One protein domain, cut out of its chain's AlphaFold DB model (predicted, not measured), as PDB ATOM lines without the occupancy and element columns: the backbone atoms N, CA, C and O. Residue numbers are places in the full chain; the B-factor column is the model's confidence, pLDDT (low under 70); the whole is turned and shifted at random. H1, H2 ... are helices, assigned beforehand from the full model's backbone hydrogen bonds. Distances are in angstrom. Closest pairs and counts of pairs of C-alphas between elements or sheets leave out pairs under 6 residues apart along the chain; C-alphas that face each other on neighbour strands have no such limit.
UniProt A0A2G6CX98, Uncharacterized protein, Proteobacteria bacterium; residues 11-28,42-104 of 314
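What this domain is: This is residues 11 to 28 and 42 to 104 of the 314 residues of an uncharacterized protein of Proteobacteria bacterium (UniProt A0A2G6CX98). A long straight helix, H2, folds back at its last residues into a second helix, H3, as an open V. The shorter helix H1 comes near the first residues of H2, at the end away from the V's corner, and slants away from it. The printed part has 81 residues with three named helices, in the order H1, H2, H3, no named strand, and the class all helix. The whole is extended, with a radius of gyration of the C-alphas of 18.8 A, and elongated, spanning 54 by 34 by 22 A.

Where its parts are: H1 runs from Ile 11, whose C-alpha is at (-5.867, -35.852, -44.602), to Ala 28, 25.8 A from first to last C-alpha. H2, residues 42 to 78, is the longest helix, 53.5 A from its first C-alpha at (2.977, -31.332, -70.424) to its last. H3, residues 80 to 104, measures 36.2 A and ends with C-alpha 104 at (21.384, -28.100, -41.786).

How they stand to each other: H1 and H2 are close but not clearly touching, the closest C-alphas being those of Val 25 and Thr 45, 8.0 A apart. They run opposite ways at a steep tilt of 45 degrees. H2 and H3 form a helical hairpin, opposite ways at a shallow tilt of 31 degrees. They touch through residues 72 to 76 of H2 and 82 to 87 of H3 alone, with the closest C-alphas, those of Ser 76 and Gly 83, 4.4 A apart. H1 and H3 are apart. In H1, H2 and H3 every O i to N i+4 pair is within hydrogen-bond range.

The domain as a whole: The C-alphas farthest apart, those of Ile 42 and Glu 81, are 54.9 A apart. Residues 29 to 41 are not printed, and C-alphas 28 and 42 are 11.6 A apart across this cut. The link from H2 to H3 is tight, with one residue. Residues 11 to 20, 50 to 67 and 91 to 104 stand free. The mean pLDDT of the printed part is 85.7, with residues 26, 28 and 104 under 70.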
ATOM      1  N   ILE A  11      -6.517 -35.149 -43.488       79.44
ATOM      2  CA  ILE A  11      -5.867 -35.852 -44.602       79.44
ATOM      3  C   ILE A  11      -6.865 -36.088 -45.741       79.44
ATOM      4  O   ILE A  11      -6.527 -35.919 -46.910       79.44
ATOM      5  N   GLN A  12      -8.112 -36.420 -45.407       82.56
ATOM      6  CA  GLN A  12      -9.165 -36.659 -46.388       82.56
ATOM      7  C   GLN A  12      -9.558 -35.383 -47.146       82.56
ATOM      8  O   GLN A  12      -9.700 -35.418 -48.366       82.56
ATOM      9  N   SER A  13      -9.674 -34.246 -46.455       80.94
ATOM     10  CA  SER A  13      -9.942 -32.953 -47.106       80.94
ATOM     11  C   SER A  13      -8.781 -32.492 -47.993       80.94
ATOM     12  O   SER A  13      -9.023 -31.992 -49.090       80.94
ATOM     13  N   ALA A  14      -7.530 -32.739 -47.590       76.50
ATOM     14  CA  ALA A  14      -6.362 -32.467 -48.430       76.50
ATOM     15  C   ALA A  14      -6.348 -33.317 -49.715       76.50
ATOM     16  O   ALA A  14      -6.029 -32.805 -50.788       76.50
ATOM     17  N   LEU A  15      -6.742 -34.592 -49.629       80.38
ATOM     18  CA  LEU A  15      -6.808 -35.492 -50.783       80.38
ATOM     19  C   LEU A  15      -7.876 -35.054 -51.798       80.38
ATOM     20  O   LEU A  15      -7.624 -35.047 -53.001       80.38
ATOM     21  N   ILE A  16      -9.054 -34.644 -51.312       85.50
ATOM     22  CA  ILE A  16     -10.152 -34.136 -52.152       85.50
ATOM     23  C   ILE A  16      -9.733 -32.845 -52.862       85.50
ATOM     24  O   ILE A  16     -10.002 -32.676 -54.050       85.50
ATOM     25  N   LEU A  17      -9.039 -31.949 -52.158       80.00
ATOM     26  CA  LEU A  17      -8.571 -30.686 -52.726       80.00
ATOM     27  C   LEU A  17      -7.498 -30.912 -53.801       80.00
ATOM     28  O   LEU A  17      -7.532 -30.265 -54.845       80.00
ATOM     29  N   LEU A  18      -6.601 -31.879 -53.592       79.44
ATOM     30  CA  LEU A  18      -5.605 -32.280 -54.588       79.44
ATOM     31  C   LEU A  18      -6.265 -32.885 -55.836       79.44
ATOM     32  O   LEU A  18      -5.888 -32.534 -56.952       79.44
ATOM     33  N   ALA A  19      -7.286 -33.729 -55.661       78.31
ATOM     34  CA  ALA A  19      -8.054 -34.290 -56.771       78.31
ATOM     35  C   ALA A  19      -8.805 -33.207 -57.568       78.31
ATOM     36  O   ALA A  19      -8.785 -33.222 -58.798       78.31
ATOM     37  N   LEU A  20      -9.410 -32.228 -56.883       82.06
ATOM     38  CA  LEU A  20     -10.069 -31.085 -57.519       82.06
ATOM     39  C   LEU A  20      -9.070 -30.239 -58.318       82.06
ATOM     40  O   LEU A  20      -9.342 -29.858 -59.453       82.06
ATOM     41  N   PHE A  21      -7.896 -29.977 -57.743       81.06
ATOM     42  CA  PHE A  21      -6.845 -29.217 -58.409       81.06
ATOM     43  C   PHE A  21      -6.329 -29.941 -59.658       81.06
ATOM     44  O   PHE A  21      -6.203 -29.330 -60.717       81.06
ATOM     45  N   TYR A  22      -6.114 -31.256 -59.563       79.56
ATOM     46  CA  TYR A  22      -5.742 -32.088 -60.704       79.56
ATOM     47  C   TYR A  22      -6.792 -32.028 -61.819       79.56
ATOM     48  O   TYR A  22      -6.438 -31.911 -62.988       79.56
ATOM     49  N   LEU A  23      -8.078 -32.038 -61.463       76.38
ATOM     50  CA  LEU A  23      -9.175 -31.950 -62.424       76.38
ATOM     51  C   LEU A  23      -9.225 -30.583 -63.127       76.38
ATOM     52  O   LEU A  23      -9.400 -30.529 -64.341       76.38
ATOM     53  N   ILE A  24      -8.996 -29.484 -62.397       75.00
ATOM     54  CA  ILE A  24      -8.903 -28.132 -62.974       75.00
ATOM     55  C   ILE A  24      -7.719 -28.039 -63.939       75.00
ATOM     56  O   ILE A  24      -7.871 -27.532 -65.050       75.00
ATOM     57  N   VAL A  25      -6.554 -28.560 -63.543       71.06
ATOM     58  CA  VAL A  25      -5.368 -28.598 -64.407       71.06
ATOM     59  C   VAL A  25      -5.637 -29.459 -65.641       71.06
ATOM     60  O   VAL A  25      -5.351 -29.015 -66.746       71.06
ATOM     61  N   ALA A  26      -6.243 -30.637 -65.495       68.75
ATOM     62  CA  ALA A  26      -6.562 -31.522 -66.613       68.75
ATOM     63  C   ALA A  26      -7.520 -30.872 -67.626       68.75
ATOM     64  O   ALA A  26      -7.289 -30.969 -68.829       68.75
ATOM     65  N   ILE A  27      -8.551 -30.160 -67.156       73.12
ATOM     66  CA  ILE A  27      -9.495 -29.437 -68.023       73.12
ATOM     67  C   ILE A  27      -8.798 -28.262 -68.724       73.12
ATOM     68  O   ILE A  27      -8.918 -28.108 -69.941       73.12
ATOM     69  N   ALA A  28      -8.025 -27.468 -67.977       61.25
ATOM     70  CA  ALA A  28      -7.300 -26.313 -68.507       61.25
ATOM     71  C   ALA A  28      -6.170 -26.692 -69.481       61.25
ATOM     72  O   ALA A  28      -5.731 -25.855 -70.265       61.25
ATOM     73  N   ILE A  42       2.754 -30.630 -71.697       79.69
ATOM     74  CA  ILE A  42       2.977 -31.332 -70.424       79.69
ATOM     75  C   ILE A  42       4.115 -30.679 -69.632       79.69
ATOM     76  O   ILE A  42       3.963 -30.440 -68.434       79.69
ATOM     77  N   ILE A  43       5.228 -30.332 -70.287       80.56
ATOM     78  CA  ILE A  43       6.370 -29.684 -69.624       80.56
ATOM     79  C   ILE A  43       5.962 -28.308 -69.085       80.56
ATOM     80  O   ILE A  43       6.170 -28.025 -67.905       80.56
ATOM     81  N   VAL A  44       5.315 -27.475 -69.905       81.25
ATOM     82  CA  VAL A  44       4.844 -26.143 -69.487       81.25
ATOM     83  C   VAL A  44       3.831 -26.247 -68.343       81.25
ATOM     84  O   VAL A  44       3.891 -25.469 -67.390       81.25
ATOM     85  N   THR A  45       2.934 -27.231 -68.389       78.62
ATOM     86  CA  THR A  45       1.946 -27.478 -67.327       78.62
ATOM     87  C   THR A  45       2.616 -27.936 -66.035       78.62
ATOM     88  O   THR A  45       2.252 -27.473 -64.952       78.62
ATOM     89  N   CYS A  46       3.646 -28.778 -66.128       84.94
ATOM     90  CA  CYS A  46       4.438 -29.212 -64.982       84.94
ATOM     91  C   CYS A  46       5.142 -28.018 -64.319       84.94
ATOM     92  O   CYS A  46       4.990 -27.800 -63.116       84.94
ATOM     93  N   PHE A  47       5.804 -27.165 -65.109       84.56
ATOM     94  CA  PHE A  47       6.426 -25.939 -64.604       84.56
ATOM     95  C   PHE A  47       5.413 -25.001 -63.945       84.56
ATOM     96  O   PHE A  47       5.652 -24.538 -62.830       84.56
ATOM     97  N   LYS A  48       4.255 -24.760 -64.574       82.00
ATOM     98  CA  LYS A  48       3.185 -23.936 -63.986       82.00
ATOM     99  C   LYS A  48       2.653 -24.519 -62.679       82.00
ATOM    100  O   LYS A  48       2.390 -23.763 -61.750       82.00
ATOM    101  N   THR A  49       2.541 -25.840 -62.580       84.19
ATOM    102  CA  THR A  49       2.104 -26.522 -61.353       84.19
ATOM    103  C   THR A  49       3.127 -26.348 -60.231       84.19
ATOM    104  O   THR A  49       2.752 -26.057 -59.098       84.19
ATOM    105  N   ILE A  50       4.423 -26.453 -60.542       86.56
ATOM    106  CA  ILE A  50       5.509 -26.220 -59.578       86.56
ATOM    107  C   ILE A  50       5.524 -24.754 -59.120       86.56
ATOM    108  O   ILE A  50       5.597 -24.486 -57.922       86.56
ATOM    109  N   LEU A  51       5.400 -23.804 -60.051       82.31
ATOM    110  CA  LEU A  51       5.292 -22.371 -59.754       82.31
ATOM    111  C   LEU A  51       4.072 -22.064 -58.881       82.31
ATOM    112  O   LEU A  51       4.185 -21.322 -57.907       82.31
ATOM    113  N   PHE A  52       2.925 -22.674 -59.183       86.44
ATOM    114  CA  PHE A  52       1.724 -22.557 -58.366       86.44
ATOM    115  C   PHE A  52       1.944 -23.119 -56.959       86.44
ATOM    116  O   PHE A  52       1.578 -22.470 -55.986       86.44
ATOM    117  N   LEU A  53       2.587 -24.284 -56.829       88.88
ATOM    118  CA  LEU A  53       2.895 -24.885 -55.532       88.88
ATOM    119  C   LEU A  53       3.835 -23.995 -54.705       88.88
ATOM    120  O   LEU A  53       3.643 -23.840 -53.498       88.88
ATOM    121  N   PHE A  54       4.819 -23.368 -55.353       88.12
ATOM    122  CA  PHE A  54       5.704 -22.404 -54.708       88.12
ATOM    123  C   PHE A  54       4.939 -21.151 -54.264       88.12
ATOM    124  O   PHE A  54       5.060 -20.732 -53.113       88.12
ATOM    125  N   GLY A  55       4.087 -20.602 -55.134       88.06
ATOM    126  CA  GLY A  55       3.215 -19.472 -54.812       88.06
ATOM    127  C   GLY A  55       2.262 -19.775 -53.654       88.06
ATOM    128  O   GLY A  55       2.151 -18.978 -52.727       88.06
ATOM    129  N   LEU A  56       1.643 -20.958 -53.651       88.56
ATOM    130  CA  LEU A  56       0.774 -21.440 -52.579       88.56
ATOM    131  C   LEU A  56       1.541 -21.568 -51.259       88.56
ATOM    132  O   LEU A  56       1.041 -21.152 -50.218       88.56
ATOM    133  N   SER A  57       2.765 -22.100 -51.298       89.94
ATOM    134  CA  SER A  57       3.632 -22.209 -50.123       89.94
ATOM    135  C   SER A  57       3.943 -20.832 -49.525       89.94
ATOM    136  O   SER A  57       3.742 -20.613 -48.330       89.94
ATOM    137  N   VAL A  58       4.347 -19.866 -50.357       88.62
ATOM    138  CA  VAL A  58       4.630 -18.490 -49.917       88.62
ATOM    139  C   VAL A  58       3.370 -17.812 -49.370       88.62
ATOM    140  O   VAL A  58       3.412 -17.221 -48.289       88.62
ATOM    141  N   ALA A  59       2.237 -17.941 -50.064       89.75
ATOM    142  CA  ALA A  59       0.959 -17.380 -49.635       89.75
ATOM    143  C   ALA A  59       0.480 -17.981 -48.304       89.75
ATOM    144  O   ALA A  59      -0.016 -17.253 -47.445       89.75
ATOM    145  N   LEU A  60       0.678 -19.286 -48.090       91.50
ATOM    146  CA  LEU A  60       0.350 -19.964 -46.836       91.50
ATOM    147  C   LEU A  60       1.194 -19.423 -45.677       91.50
ATOM    148  O   LEU A  60       0.652 -19.087 -44.624       91.50
ATOM    149  N   VAL A  61       2.512 -19.299 -45.869       89.25
ATOM    150  CA  VAL A  61       3.416 -18.739 -44.850       89.25
ATOM    151  C   VAL A  61       3.017 -17.303 -44.513       89.25
ATOM    152  O   VAL A  61       2.930 -16.949 -43.335       89.25
ATOM    153  N   PHE A  62       2.703 -16.494 -45.527       91.94
ATOM    154  CA  PHE A  62       2.229 -15.126 -45.338       91.94
ATOM    155  C   PHE A  62       0.892 -15.078 -44.581       91.94
ATOM    156  O   PHE A  62       0.755 -14.332 -43.614       91.94
ATOM    157  N   SER A  63      -0.069 -15.929 -44.947       96.81
ATOM    158  CA  SER A  63      -1.365 -16.029 -44.268       96.81
ATOM    159  C   SER A  63      -1.218 -16.396 -42.790       96.81
ATOM    160  O   SER A  63      -1.910 -15.826 -41.945       96.81
ATOM    161  N   ILE A  64      -0.317 -17.325 -42.459       91.56
ATOM    162  CA  ILE A  64      -0.032 -17.706 -41.071       91.56
ATOM    163  C   ILE A  64       0.597 -16.530 -40.315       91.56
ATOM    164  O   ILE A  64       0.202 -16.252 -39.184       91.56
ATOM    165  N   ALA A  65       1.533 -15.806 -40.934       89.81
ATOM    166  CA  ALA A  65       2.156 -14.634 -40.323       89.81
ATOM    167  C   ALA A  65       1.130 -13.535 -39.999       89.81
ATOM    168  O   ALA A  65       1.155 -12.980 -38.898       89.81
ATOM    169  N   VAL A  66       0.185 -13.270 -40.908       94.31
ATOM    170  CA  VAL A  66      -0.907 -12.306 -40.692       94.31
ATOM    171  C   VAL A  66      -1.815 -12.743 -39.538       94.31
ATOM    172  O   VAL A  66      -2.093 -11.937 -38.651       94.31
ATOM    173  N   LEU A  67      -2.223 -14.016 -39.488       94.12
ATOM    174  CA  LEU A  67      -3.036 -14.554 -38.388       94.12
ATOM    175  C   LEU A  67      -2.337 -14.423 -37.031       94.12
ATOM    176  O   LEU A  67      -2.961 -14.014 -36.051       94.12
ATOM    177  N   ILE A  68      -1.035 -14.721 -36.975       91.75
ATOM    178  CA  ILE A  68      -0.228 -14.539 -35.763       91.75
ATOM    179  C   ILE A  68      -0.174 -13.056 -35.377       91.75
ATOM    180  O   ILE A  68      -0.330 -12.730 -34.202       91.75
ATOM    181  N   GLY A  69       0.008 -12.154 -36.344       92.25
ATOM    182  CA  GLY A  69       0.020 -10.711 -36.104       92.25
ATOM    183  C   GLY A  69      -1.287 -10.210 -35.489       92.25
ATOM    184  O   GLY A  69      -1.263  -9.534 -34.461       92.25
ATOM    185  N   ILE A  70      -2.426 -10.608 -36.061       94.38
ATOM    186  CA  ILE A  70      -3.759 -10.258 -35.547       94.38
ATOM    187  C   ILE A  70      -3.969 -10.844 -34.145       94.38
ATOM    188  O   ILE A  70      -4.451 -10.146 -33.254       94.38
ATOM    189  N   PHE A  71      -3.563 -12.096 -33.916       94.31
ATOM    190  CA  PHE A  71      -3.653 -12.733 -32.602       94.31
ATOM    191  C   PHE A  71      -2.852 -11.971 -31.537       94.31
ATOM    192  O   PHE A  71      -3.369 -11.679 -30.461       94.31
ATOM    193  N   ILE A  72      -1.609 -11.589 -31.841       90.69
ATOM    194  CA  ILE A  72      -0.765 -10.829 -30.910       90.69
ATOM    195  C   ILE A  72      -1.346  -9.434 -30.665       90.69
ATOM    196  O   ILE A  72      -1.344  -8.978 -29.522       90.69
ATOM    197  N   ALA A  73      -1.886  -8.777 -31.694       91.94
ATOM    198  CA  ALA A  73      -2.559  -7.489 -31.545       91.94
ATOM    199  C   ALA A  73      -3.777  -7.591 -30.608       91.94
ATOM    200  O   ALA A  73      -3.914  -6.782 -29.690       91.94
ATOM    201  N   ALA A  74      -4.610  -8.625 -30.770       94.19
ATOM    202  CA  ALA A  74      -5.763  -8.879 -29.908       94.19
ATOM    203  C   ALA A  74      -5.353  -9.162 -28.450       94.19
ATOM    204  O   ALA A  74      -5.929  -8.599 -27.517       94.19
ATOM    205  N   VAL A  75      -4.314  -9.975 -28.236       93.12
ATOM    206  CA  VAL A  75      -3.786 -10.247 -26.889       93.12
ATOM    207  C   VAL A  75      -3.185  -8.986 -26.270       93.12
ATOM    208  O   VAL A  75      -3.399  -8.733 -25.088       93.12
ATOM    209  N   SER A  76      -2.486  -8.159 -27.055       91.81
ATOM    210  CA  SER A  76      -1.898  -6.904 -26.574       91.81
ATOM    211  C   SER A  76      -2.947  -5.865 -26.178       91.81
ATOM    212  O   SER A  76      -2.660  -5.039 -25.315       91.81
ATOM    213  N   LEU A  77      -4.135  -5.897 -26.791       93.12
ATOM    214  CA  LEU A  77      -5.274  -5.064 -26.398       93.12
ATOM    215  C   LEU A  77      -5.857  -5.500 -25.048       93.12
ATOM    216  O   LEU A  77      -6.214  -4.654 -24.238       93.12
ATOM    217  N   SER A  78      -5.927  -6.809 -24.792       94.69
ATOM    218  CA  SER A  78      -6.435  -7.340 -23.520       94.69
ATOM    219  C   SER A  78      -5.410  -7.244 -22.385       94.69
ATOM    220  O   SER A  78      -5.770  -6.968 -21.244       94.69
ATOM    221  N   SER A  79      -4.132  -7.487 -22.678       94.38
ATOM    222  CA  SER A  79      -3.041  -7.430 -21.704       94.38
ATOM    223  C   SER A  79      -1.696  -7.178 -22.411       94.38
ATOM    224  O   SER A  79      -1.100  -8.096 -22.988       94.38
ATOM    225  N   PRO A  80      -1.167  -5.942 -22.367       91.19
ATOM    226  CA  PRO A  80       0.036  -5.576 -23.117       91.19
ATOM    227  C   PRO A  80       1.287  -6.341 -22.660       91.19
ATOM    228  O   PRO A  80       2.202  -6.566 -23.455       91.19
ATOM    229  N   GLU A  81       1.336  -6.784 -21.402       93.00
ATOM    230  CA  GLU A  81       2.457  -7.576 -20.881       93.00
ATOM    231  C   GLU A  81       2.481  -8.999 -21.449       93.00
ATOM    232  O   GLU A  81       3.529  -9.469 -21.902       93.00
ATOM    233  N   ASN A  82       1.318  -9.652 -21.535       90.44
ATOM    234  CA  ASN A  82       1.201 -10.993 -22.108       90.44
ATOM    235  C   ASN A  82       1.502 -10.989 -23.611       90.44
ATOM    236  O   ASN A  82       2.191 -11.885 -24.099       90.44
ATOM    237  N   GLY A  83       1.055  -9.957 -24.339       86.38
ATOM    238  CA  GLY A  83       1.369  -9.793 -25.761       86.38
ATOM    239  C   GLY A  83       2.879  -9.714 -26.014       86.38
ATOM    240  O   GLY A  83       3.410 -10.422 -26.874       86.38
ATOM    241  N   LYS A  84       3.602  -8.926 -25.206       91.00
ATOM    242  CA  LYS A  84       5.071  -8.822 -25.277       91.00
ATOM    243  C   LYS A  84       5.768 -10.134 -24.921       91.00
ATOM    244  O   LYS A  84       6.730 -10.508 -25.595       91.00
ATOM    245  N   ALA A  85       5.301 -10.831 -23.885       92.81
ATOM    246  CA  ALA A  85       5.859 -12.120 -23.484       92.81
ATOM    247  C   ALA A  85       5.699 -13.169 -24.597       92.81
ATOM    248  O   ALA A  85       6.685 -13.790 -25.000       92.81
ATOM    249  N   MET A  86       4.496 -13.295 -25.171       89.69
ATOM    250  CA  MET A  86       4.223 -14.234 -26.263       89.69
ATOM    251  C   MET A  86       5.025 -13.916 -27.528       89.69
ATOM    252  O   MET A  86       5.559 -14.832 -28.154       89.69
ATOM    253  N   PHE A  87       5.181 -12.636 -27.878       90.88
ATOM    254  CA  PHE A  87       6.008 -12.231 -29.014       90.88
ATOM    255  C   PHE A  87       7.488 -12.589 -28.812       90.88
ATOM    256  O   PHE A  87       8.106 -13.148 -29.717       90.88
ATOM    257  N   LYS A  88       8.048 -12.362 -27.613       91.31
ATOM    258  CA  LYS A  88       9.425 -12.780 -27.291       91.31
ATOM    259  C   LYS A  88       9.595 -14.297 -27.365       91.31
ATOM    260  O   LYS A  88      10.589 -14.777 -27.908       91.31
ATOM    261  N   THR A  89       8.630 -15.073 -26.867       91.31
ATOM    262  CA  THR A  89       8.666 -16.539 -26.983       91.31
ATOM    263  C   THR A  89       8.613 -16.989 -28.444       91.31
ATOM    264  O   THR A  89       9.364 -17.889 -28.823       91.31
ATOM    265  N   LEU A  90       7.768 -16.362 -29.270       89.81
ATOM    266  CA  LEU A  90       7.693 -16.633 -30.706       89.81
ATOM    267  C   LEU A  90       9.031 -16.320 -31.386       89.81
ATOM    268  O   LEU A  90       9.560 -17.186 -32.074       89.81
ATOM    269  N   GLN A  91       9.606 -15.136 -31.146       92.62
ATOM    270  CA  GLN A  91      10.902 -14.737 -31.701       92.62
ATOM    271  C   GLN A  91      12.015 -15.713 -31.319       92.62
ATOM    272  O   GLN A  91      12.763 -16.143 -32.192       92.62
ATOM    273  N   ASN A  92      12.091 -16.127 -30.052       92.69
ATOM    274  CA  ASN A  92      13.099 -17.087 -29.603       92.69
ATOM    275  C   ASN A  92      12.936 -18.447 -30.296       92.69
ATOM    276  O   ASN A  92      13.916 -19.020 -30.771       92.69
ATOM    277  N   LYS A  93      11.703 -18.958 -30.414       91.38
ATOM    278  CA  LYS A  93      11.440 -20.215 -31.133       91.38
ATOM    279  C   LYS A  93      11.757 -20.100 -32.625       91.38
ATOM    280  O   LYS A  93      12.348 -21.020 -33.186       91.38
ATOM    281  N   LEU A  94      11.407 -18.974 -33.249       88.69
ATOM    282  CA  LEU A  94      11.691 -18.702 -34.655       88.69
ATOM    283  C   LEU A  94      13.204 -18.630 -34.892       88.69
ATOM    284  O   LEU A  94      13.703 -19.268 -35.811       88.69
ATOM    285  N   ALA A  95      13.946 -17.937 -34.025       89.00
ATOM    286  CA  ALA A  95      15.400 -17.836 -34.093       89.00
ATOM    287  C   ALA A  95      16.077 -19.210 -33.967       89.00
ATOM    288  O   ALA A  95      16.988 -19.515 -34.735       89.00
ATOM    289  N   VAL A  96      15.600 -20.072 -33.063       90.50
ATOM    290  CA  VAL A  96      16.088 -21.457 -32.942       90.50
ATOM    291  C   VAL A  96      15.789 -22.265 -34.209       90.50
ATOM    292  O   VAL A  96      16.659 -23.001 -34.674       90.50
ATOM    293  N   TYR A  97      14.605 -22.106 -34.807       87.00
ATOM    294  CA  TYR A  97      14.227 -22.799 -36.044       87.00
ATOM    295  C   TYR A  97      15.019 -22.307 -37.269       87.00
ATOM    296  O   TYR A  97      15.501 -23.106 -38.069       87.00
ATOM    297  N   PHE A  98      15.235 -20.996 -37.394       83.81
ATOM    298  CA  PHE A  98      16.093 -20.420 -38.433       83.81
ATOM    299  C   PHE A  98      17.553 -20.843 -38.258       83.81
ATOM    300  O   PHE A  98      18.225 -21.173 -39.236       83.81
ATOM    301  N   CYS A  99      18.043 -20.895 -37.018       81.12
ATOM    302  CA  CYS A  99      19.394 -21.357 -36.717       81.12
ATOM    303  C   CYS A  99      19.567 -22.851 -37.041       81.12
ATOM    304  O   CYS A  99      20.584 -23.235 -37.619       81.12
ATOM    305  N   SER A 100      18.574 -23.695 -36.742       83.50
ATOM    306  CA  SER A 100      18.628 -25.125 -37.069       83.50
ATOM    307  C   SER A 100      18.526 -25.394 -38.576       83.50
ATOM    308  O   SER A 100      19.246 -26.260 -39.078       83.50
ATOM    309  N   MET A 101      17.733 -24.616 -39.323       76.19
ATOM    310  CA  MET A 101      17.716 -24.680 -40.790       76.19
ATOM    311  C   MET A 101      19.040 -24.214 -41.409       76.19
ATOM    312  O   MET A 101      19.571 -24.897 -42.283       76.19
ATOM    313  N   LYS A 102      19.629 -23.114 -40.915       78.06
ATOM    314  CA  LYS A 102      20.928 -22.619 -41.401       78.06
ATOM    315  C   LYS A 102      22.061 -23.612 -41.123       78.06
ATOM    316  O   LYS A 102      22.907 -23.822 -41.983       78.06
ATOM    317  N   LYS A 103      22.051 -24.279 -39.963       72.94
ATOM    318  CA  LYS A 103      23.028 -25.333 -39.638       72.94
ATOM    319  C   LYS A 103      22.840 -26.589 -40.494       72.94
ATOM    320  O   LYS A 103      23.826 -27.157 -40.937       72.94
ATOM    321  N   ARG A 104      21.609 -26.985 -40.840       59.00
ATOM    322  CA  ARG A 104      21.384 -28.100 -41.786       59.00
ATOM    323  C   ARG A 104      21.899 -27.824 -43.203       59.00
ATOM    324  O   ARG A 104      22.264 -28.774 -43.883       59.00
TER     325      ARG A 104